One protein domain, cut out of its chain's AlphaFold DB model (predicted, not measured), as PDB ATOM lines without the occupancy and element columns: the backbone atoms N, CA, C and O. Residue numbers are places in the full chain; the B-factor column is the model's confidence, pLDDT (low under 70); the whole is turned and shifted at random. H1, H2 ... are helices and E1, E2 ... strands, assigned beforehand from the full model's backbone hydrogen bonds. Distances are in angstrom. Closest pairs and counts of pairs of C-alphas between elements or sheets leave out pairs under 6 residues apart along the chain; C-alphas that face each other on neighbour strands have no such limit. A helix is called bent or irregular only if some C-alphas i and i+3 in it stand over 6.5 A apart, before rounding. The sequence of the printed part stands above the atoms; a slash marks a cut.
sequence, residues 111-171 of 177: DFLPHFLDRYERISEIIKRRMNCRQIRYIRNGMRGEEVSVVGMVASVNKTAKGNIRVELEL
ATOM      1  N   ASP A 111     492.702 740.947 517.361       74.31
ATOM      2  CA  ASP A 111     493.926 741.746 517.248       74.31
ATOM      3  C   ASP A 111     495.181 740.875 517.420       74.31
ATOM      4  O   ASP A 111     496.248 741.193 516.897       74.31
ATOM      5  N   PHE A 112     495.057 739.721 518.089       79.62
ATOM      6  CA  PHE A 112     496.172 738.798 518.298       79.62
ATOM      7  C   PHE A 112     496.297 737.711 517.235       79.62
ATOM      8  O   PHE A 112     497.390 737.171 517.051       79.62
ATOM      9  N   LEU A 113     495.215 737.378 516.525       82.81
ATOM     10  CA  LEU A 113     495.229 736.320 515.514       82.81
ATOM     11  C   LEU A 113     496.345 736.508 514.463       82.81
ATOM     12  O   LEU A 113     497.062 735.536 514.210       82.81
ATOM     13  N   PRO A 114     496.594 737.720 513.919       83.06
ATOM     14  CA  PRO A 114     497.725 737.953 513.020       83.06
ATOM     15  C   PRO A 114     499.080 737.591 513.644       83.06
ATOM     16  O   PRO A 114     499.927 737.010 512.973       83.06
ATOM     17  N   HIS A 115     499.278 737.862 514.937       84.38
ATOM     18  CA  HIS A 115     500.513 737.517 515.646       84.38
ATOM     19  C   HIS A 115     500.676 736.006 515.853       84.38
ATOM     20  O   HIS A 115     501.794 735.493 515.808       84.38
ATOM     21  N   PHE A 116     499.590 735.269 516.099       83.75
ATOM     22  CA  PHE A 116     499.645 733.806 516.177       83.75
ATOM     23  C   PHE A 116     499.972 733.189 514.813       83.75
ATOM     24  O   PHE A 116     500.822 732.300 514.743       83.75
ATOM     25  N   LEU A 117     499.361 733.701 513.741       86.50
ATOM     26  CA  LEU A 117     499.608 733.241 512.375       86.50
ATOM     27  C   LEU A 117     501.041 733.533 511.916       86.50
ATOM     28  O   LEU A 117     501.710 732.603 511.478       86.50
ATOM     29  N   ASP A 118     501.547 734.757 512.105       86.50
ATOM     30  CA  ASP A 118     502.935 735.119 511.769       86.50
ATOM     31  C   ASP A 118     503.942 734.214 512.495       86.50
ATOM     32  O   ASP A 118     504.845 733.641 511.882       86.50
ATOM     33  N   ARG A 119     503.746 733.998 513.804       88.12
ATOM     34  CA  ARG A 119     504.614 733.100 514.580       88.12
ATOM     35  C   ARG A 119     504.558 731.668 514.069       88.12
ATOM     36  O   ARG A 119     505.606 731.032 513.954       88.12
ATOM     37  N   TYR A 120     503.365 731.154 513.774       88.62
ATOM     38  CA  TYR A 120     503.223 729.816 513.212       88.62
ATOM     39  C   TYR A 120     503.901 729.710 511.845       88.62
ATOM     40  O   TYR A 120     504.628 728.748 511.613       88.62
ATOM     41  N   GLU A 121     503.702 730.670 510.945       88.94
ATOM     42  CA  GLU A 121     504.304 730.658 509.610       88.94
ATOM     43  C   GLU A 121     505.827 730.619 509.702       88.94
ATOM     44  O   GLU A 121     506.438 729.661 509.225       88.94
ATOM     45  N   ARG A 122     506.420 731.571 510.427       88.50
ATOM     46  CA  ARG A 122     507.877 731.699 510.556       88.50
ATOM     47  C   ARG A 122     508.515 730.486 511.226       88.50
ATOM     48  O   ARG A 122     509.488 729.939 510.717       88.50
ATOM     49  N   ILE A 123     507.969 730.032 512.356       87.81
ATOM     50  CA  ILE A 123     508.535 728.888 513.086       87.81
ATOM     51  C   ILE A 123     508.291 727.591 512.313       87.81
ATOM     52  O   ILE A 123     509.196 726.767 512.191       87.81
ATOM     53  N   SER A 124     507.090 727.395 511.758       88.12
ATOM     54  CA  SER A 124     506.786 726.157 511.038       88.12
ATOM     55  C   SER A 124     507.597 726.019 509.758       88.12
ATOM     56  O   SER A 124     507.920 724.893 509.394       88.12
ATOM     57  N   GLU A 125     507.952 727.119 509.095       87.12
ATOM     58  CA  GLU A 125     508.854 727.101 507.946       87.12
ATOM     59  C   GLU A 125     510.254 726.612 508.335       87.12
ATOM     60  O   GLU A 125     510.772 725.700 507.689       87.12
ATOM     61  N   ILE A 126     510.827 727.135 509.424       87.50
ATOM     62  CA  ILE A 126     512.138 726.693 509.930       87.50
ATOM     63  C   ILE A 126     512.096 725.196 510.270       87.50
ATOM     64  O   ILE A 126     512.971 724.439 509.852       87.50
ATOM     65  N   ILE A 127     511.051 724.744 510.972       87.06
ATOM     66  CA  ILE A 127     510.912 723.336 511.365       87.06
ATOM     67  C   ILE A 127     510.747 722.423 510.138       87.06
ATOM     68  O   ILE A 127     511.423 721.402 510.041       87.06
ATOM     69  N   LYS A 128     509.880 722.785 509.183       85.88
ATOM     70  CA  LYS A 128     509.607 721.986 507.970       85.88
ATOM     71  C   LYS A 128     510.808 721.879 507.033       85.88
ATOM     72  O   LYS A 128     510.886 720.921 506.277       85.88
ATOM     73  N   ARG A 129     511.716 722.860 507.041       84.50
ATOM     74  CA  ARG A 129     512.968 722.784 506.270       84.50
ATOM     75  C   ARG A 129     513.939 721.753 506.849       84.50
ATOM     76  O   ARG A 129     514.704 721.168 506.095       84.50
ATOM     77  N   ARG A 130     513.905 721.535 508.167       81.38
ATOM     78  CA  ARG A 130     514.829 720.640 508.890       81.38
ATOM     79  C   ARG A 130     514.289 719.236 509.085       81.38
ATOM     80  O   ARG A 130     515.047 718.277 509.141       81.38
ATOM     81  N   MET A 131     512.976 719.122 509.221       80.88
ATOM     82  CA  MET A 131     512.288 717.866 509.465       80.88
ATOM     83  C   MET A 131     511.275 717.606 508.358       80.88
ATOM     84  O   MET A 131     510.560 718.512 507.931       80.88
ATOM     85  N   ASN A 132     511.154 716.345 507.940       76.81
ATOM     86  CA  ASN A 132     510.196 715.905 506.922       76.81
ATOM     87  C   ASN A 132     508.756 715.899 507.464       76.81
ATOM     88  O   ASN A 132     508.132 714.855 507.659       76.81
ATOM     89  N   CYS A 133     508.216 717.084 507.748       79.94
ATOM     90  CA  CYS A 133     506.894 717.248 508.330       79.94
ATOM     91  C   CYS A 133     505.794 717.190 507.263       79.94
ATOM     92  O   CYS A 133     505.834 717.901 506.257       79.94
ATOM     93  N   ARG A 134     504.755 716.390 507.509       73.12
ATOM     94  CA  ARG A 134     503.576 716.258 506.642       73.12
ATOM     95  C   ARG A 134     502.404 717.043 507.224       73.12
ATOM     96  O   ARG A 134     502.292 717.247 508.432       73.12
ATOM     97  N   GLN A 135     501.494 717.490 506.361       71.38
ATOM     98  CA  GLN A 135     500.251 718.099 506.836       71.38
ATOM     99  C   GLN A 135     499.347 717.014 507.425       71.38
ATOM    100  O   GLN A 135     499.144 715.977 506.793       71.38
ATOM    101  N   ILE A 136     498.740 717.289 508.585       71.12
ATOM    102  CA  ILE A 136     497.910 716.312 509.309       71.12
ATOM    103  C   ILE A 136     496.768 715.747 508.448       71.12
ATOM    104  O   ILE A 136     496.416 714.582 508.568       71.12
ATOM    105  N   ARG A 137     496.238 716.556 507.516       70.44
ATOM    106  CA  ARG A 137     495.153 716.179 506.594       70.44
ATOM    107  C   ARG A 137     495.513 715.015 505.663       70.44
ATOM    108  O   ARG A 137     494.620 714.356 505.146       70.44
ATOM    109  N   TYR A 138     496.806 714.793 505.426       71.12
ATOM    110  CA  TYR A 138     497.306 713.720 504.566       71.12
ATOM    111  C   TYR A 138     497.717 712.475 505.353       71.12
ATOM    112  O   TYR A 138     498.100 711.476 504.746       71.12
ATOM    113  N   ILE A 139     497.621 712.507 506.685       72.06
ATOM    114  CA  ILE A 139     497.817 711.322 507.515       72.06
ATOM    115  C   ILE A 139     496.575 710.451 507.337       72.06
ATOM    116  O   ILE A 139     495.512 710.719 507.896       72.06
ATOM    117  N   ARG A 140     496.673 709.426 506.485       65.31
ATOM    118  CA  ARG A 140     495.595 708.447 506.305       65.31
ATOM    119  C   ARG A 140     495.445 707.635 507.589       65.31
ATOM    120  O   ARG A 140     496.411 707.036 508.048       65.31
ATOM    121  N   ASN A 141     494.212 707.501 508.075       60.94
ATOM    122  CA  ASN A 141     493.824 706.704 509.253       60.94
ATOM    123  C   ASN A 141     494.119 705.182 509.163       60.94
ATOM    124  O   ASN A 141     493.579 704.409 509.949       60.94
ATOM    125  N   GLY A 142     494.939 704.716 508.215       52.88
ATOM    126  CA  GLY A 142     495.091 703.294 507.887       52.88
ATOM    127  C   GLY A 142     496.520 702.771 507.741       52.88
ATOM    128  O   GLY A 142     496.686 701.557 507.668       52.88
ATOM    129  N   MET A 143     497.555 703.617 507.719       55.09
ATOM    130  CA  MET A 143     498.939 703.131 507.610       55.09
ATOM    131  C   MET A 143     499.498 702.858 509.007       55.09
ATOM    132  O   MET A 143     500.186 703.677 509.610       55.09
ATOM    133  N   ARG A 144     499.128 701.699 509.568       62.16
ATOM    134  CA  ARG A 144     499.731 701.192 510.805       62.16
ATOM    135  C   ARG A 144     501.231 700.988 510.568       62.16
ATOM    136  O   ARG A 144     501.600 700.097 509.814       62.16
ATOM    137  N   GLY A 145     502.060 701.787 511.237       67.88
ATOM    138  CA  GLY A 145     503.515 701.610 511.270       67.88
ATOM    139  C   GLY A 145     504.340 702.683 510.557       67.88
ATOM    140  O   GLY A 145     505.559 702.580 510.589       67.88
ATOM    141  N   GLU A 146     503.728 703.706 509.951       75.69
ATOM    142  CA  GLU A 146     504.496 704.837 509.412       75.69
ATOM    143  C   GLU A 146     504.838 705.858 510.503       75.69
ATOM    144  O   GLU A 146     503.960 706.323 511.235       75.69
ATOM    145  N   GLU A 147     506.114 706.239 510.578       78.44
ATOM    146  CA  GLU A 147     506.556 707.389 511.357       78.44
ATOM    147  C   GLU A 147     506.150 708.676 510.631       78.44
ATOM    148  O   GLU A 147     506.425 708.866 509.442       78.44
ATOM    149  N   VAL A 148     505.442 709.556 511.336       81.00
ATOM    150  CA  VAL A 148     504.924 710.807 510.779       81.00
ATOM    151  C   VAL A 148     505.343 711.983 511.648       81.00
ATOM    152  O   VAL A 148     505.105 711.998 512.853       81.00
ATOM    153  N   SER A 149     505.904 713.008 511.012       85.94
ATOM    154  CA  SER A 149     506.256 714.269 511.667       85.94
ATOM    155  C   SER A 149     505.210 715.333 511.345       85.94
ATOM    156  O   SER A 149     504.841 715.519 510.184       85.94
ATOM    157  N   VAL A 150     504.727 716.052 512.359       86.38
ATOM    158  CA  VAL A 150     503.692 717.094 512.230       86.38
ATOM    159  C   VAL A 150     504.138 718.344 512.978       86.38
ATOM    160  O   VAL A 150     504.745 718.249 514.039       86.38
ATOM    161  N   VAL A 151     503.810 719.521 512.440       87.75
ATOM    162  CA  VAL A 151     504.098 720.821 513.068       87.75
ATOM    163  C   VAL A 151     502.801 721.582 513.246       87.75
ATOM    164  O   VAL A 151     502.114 721.822 512.257       87.75
ATOM    165  N   GLY A 152     502.502 721.989 514.478       88.06
ATOM    166  CA  GLY A 152     501.325 722.776 514.840       88.06
ATOM    167  C   GLY A 152     501.560 723.609 516.094       88.06
ATOM    168  O   GLY A 152     502.549 723.418 516.799       88.06
ATOM    169  N   MET A 153     500.653 724.545 516.357       88.38
ATOM    170  CA  MET A 153     500.607 725.276 517.620       88.38
ATOM    171  C   MET A 153     500.003 724.379 518.693       88.38
ATOM    172  O   MET A 153     499.014 723.698 518.451       88.38
ATOM    173  N   VAL A 154     500.590 724.360 519.884       90.31
ATOM    174  CA  VAL A 154     500.067 723.558 520.993       90.31
ATOM    175  C   VAL A 154     498.894 724.295 521.635       90.31
ATOM    176  O   VAL A 154     499.087 725.365 522.206       90.31
ATOM    177  N   ALA A 155     497.702 723.708 521.556       87.31
ATOM    178  CA  ALA A 155     496.500 724.214 522.213       87.31
ATOM    179  C   ALA A 155     496.400 723.709 523.656       87.31
ATOM    180  O   ALA A 155     496.104 724.473 524.574       87.31
ATOM    181  N   SER A 156     496.694 722.424 523.882       87.00
ATOM    182  CA  SER A 156     496.671 721.837 525.223       87.00
ATOM    183  C   SER A 156     497.657 720.676 525.380       87.00
ATOM    184  O   SER A 156     497.969 719.957 524.427       87.00
ATOM    185  N   VAL A 157     498.162 720.489 526.605       92.19
ATOM    186  CA  VAL A 157     499.027 719.362 526.990       92.19
ATOM    187  C   VAL A 157     498.473 718.745 528.266       92.19
ATOM    188  O   VAL A 157     498.466 719.377 529.318       92.19
ATOM    189  N   ASN A 158     498.026 717.497 528.183       91.12
ATOM    190  CA  ASN A 158     497.377 716.793 529.281       91.12
ATOM    191  C   ASN A 158     498.058 715.450 529.541       91.12
ATOM    192  O   ASN A 158     498.356 714.705 528.609       91.12
ATOM    193  N   LYS A 159     498.270 715.090 530.809       93.75
ATOM    194  CA  LYS A 159     498.736 713.746 531.179       93.75
ATOM    195  C   LYS A 159     497.536 712.826 531.374       93.75
ATOM    196  O   LYS A 159     496.597 713.155 532.092       93.75
ATOM    197  N   THR A 160     497.560 711.669 530.730       91.00
ATOM    198  CA  THR A 160     496.540 710.630 530.913       91.00
ATOM    199  C   THR A 160     496.811 709.826 532.186       91.00
ATOM    200  O   THR A 160     497.946 709.761 532.656       91.00
ATOM    201  N   ALA A 161     495.793 709.133 532.706       90.62
ATOM    202  CA  ALA A 161     495.933 708.269 533.885       90.62
ATOM    203  C   ALA A 161     496.992 707.156 533.722       90.62
ATOM    204  O   ALA A 161     497.528 706.667 534.708       90.62
ATOM    205  N   LYS A 162     497.317 706.773 532.478       89.62
ATOM    206  CA  LYS A 162     498.344 705.769 532.150       89.62
ATOM    207  C   LYS A 162     499.746 706.366 531.937       89.62
ATOM    208  O   LYS A 162     500.637 705.655 531.496       89.62
ATOM    209  N   GLY A 163     499.940 707.662 532.195       90.12
ATOM    210  CA  GLY A 163     501.232 708.349 532.060       90.12
ATOM    211  C   GLY A 163     501.544 708.898 530.664       90.12
ATOM    212  O   GLY A 163     502.488 709.669 530.519       90.12
ATOM    213  N   ASN A 164     500.736 708.585 529.646       89.94
ATOM    214  CA  ASN A 164     500.923 709.131 528.297       89.94
ATOM    215  C   ASN A 164     500.585 710.625 528.257       89.94
ATOM    216  O   ASN A 164     499.639 711.059 528.923       89.94
ATOM    217  N   ILE A 165     501.297 711.385 527.424       92.25
ATOM    218  CA  ILE A 165     501.010 712.796 527.154       92.25
ATOM    219  C   ILE A 165     500.045 712.883 525.968       92.25
ATOM    220  O   ILE A 165     500.327 712.382 524.883       92.25
ATOM    221  N   ARG A 166     498.903 713.534 526.177       91.06
ATOM    222  CA  ARG A 166     497.960 713.931 525.134       91.06
ATOM    223  C   ARG A 166     498.226 715.389 524.786       91.06
ATOM    224  O   ARG A 166     498.031 716.263 525.629       91.06
ATOM    225  N   VAL A 167     498.653 715.631 523.553       90.38
ATOM    226  CA  VAL A 167     498.867 716.975 523.011       90.38
ATOM    227  C   VAL A 167     497.765 717.274 522.005       90.38
ATOM    228  O   VAL A 167     497.469 716.450 521.141       90.38
ATOM    229  N   GLU A 168     497.152 718.440 522.129       88.06
ATOM    230  CA  GLU A 168     496.216 718.981 521.152       88.06
ATOM    231  C   GLU A 168     496.926 720.050 520.330       88.06
ATOM    232  O   GLU A 168     497.532 720.967 520.889       88.06
ATOM    233  N   LEU A 169     496.892 719.897 519.007       87.19
ATOM    234  CA  LEU A 169     497.584 720.777 518.077       87.19
ATOM    235  C   LEU A 169     496.571 721.540 517.228       87.19
ATOM    236  O   LEU A 169     495.794 720.940 516.486       87.19
ATOM    237  N   GLU A 170     496.641 722.862 517.290       81.81
ATOM    238  CA  GLU A 170     496.007 723.758 516.338       81.81
ATOM    239  C   GLU A 170     496.922 723.964 515.134       81.81
ATOM    240  O   GLU A 170     498.139 724.135 515.238       81.81
ATOM    241  N   LEU A 171     496.327 723.946 513.950       72.00
ATOM    242  CA  LEU A 171     497.035 724.156 512.699       72.00
ATOM    243  C   LEU A 171     496.375 725.320 511.989       72.00
ATOM    244  O   LEU A 171     495.150 725.360 511.889       72.00
TER     245      LEU A 171
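Overview. This is residues 111 to 171 of the 177 residues of an uncharacterized protein of Methanosarcinales archaeon (UniProt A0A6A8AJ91). A two-stranded hairpin, E1 and E2, and one long helix, H1, make a loose, open shape, with the start of E1 near Tyr 120 of H1 and a long loop, residues 131 to 152, joining the helix to the hairpin. Within that loop residues 140 to 147 stick out and stand free. The printed part has 61 residues, with one named helix and two named strands in the order H1, E1, E2; the sheet has the order E1 - E2 and is antiparallel, and the class is mixed, helices and strands. The whole is loose, with a radius of gyration of the C-alphas of 13.9 A and spans of 38 by 28 by 19 A.

Along the chain. Find C-alpha 153 at (500.607, 725.276, 517.620); from there E1, residues 153 to 159, runs 17.9 A from first to last C-alpha. E2, residues 165 to 170, runs 16.2 A and ends at C-alpha 170, at (496.007, 723.758, 516.338). Go back to C-alpha 111 at (493.926, 741.746, 517.248) for H1, residues 111 to 130, which measures 30.9 A. H1 is irregular, but only just: C-alphas 111 and 114 are 6.8 A apart.

Arrangement. Look first at E1 and E2, a hairpin of antiparallel neighbour strands, with 160 degrees between their N-to-C directions. The C-alphas of Val 157 and Val 167 face each other at 4.6 A. N 153 and O 170 are within hydrogen-bond range at 2.8 A, and so are N 166 and O 158, at 2.8 A. Outward from the hairpin, H1 and E1 have 1 pair of C-alphas within 8 A, the closest being those of Tyr 120 and Met 153, 6.8 A apart; their centres are 17.3 A apart. H1 and E2 are apart. In the backbone of H1, 15 of 16 pairs of O i and N i+4 are within hydrogen-bond range.

Size, cuts and confidence. The C-alphas of Asp 111 and Gly 145 are the two farthest apart, at 41.7 A, while those of the first and last printed residues, Asp 111 and Leu 171, are 18.4 A apart. Without residues 140 to 147, the body of 53 residues spans 36 by 31 by 19 A. The link from H1 to E1 is long, with 22 residues, and the link from E1 to E2 is tight, with 5. The printed part has no cut. The mean pLDDT of the printed part is 82.0; look at residues 140 to 145 for the six under 70, where the model's confidence is low.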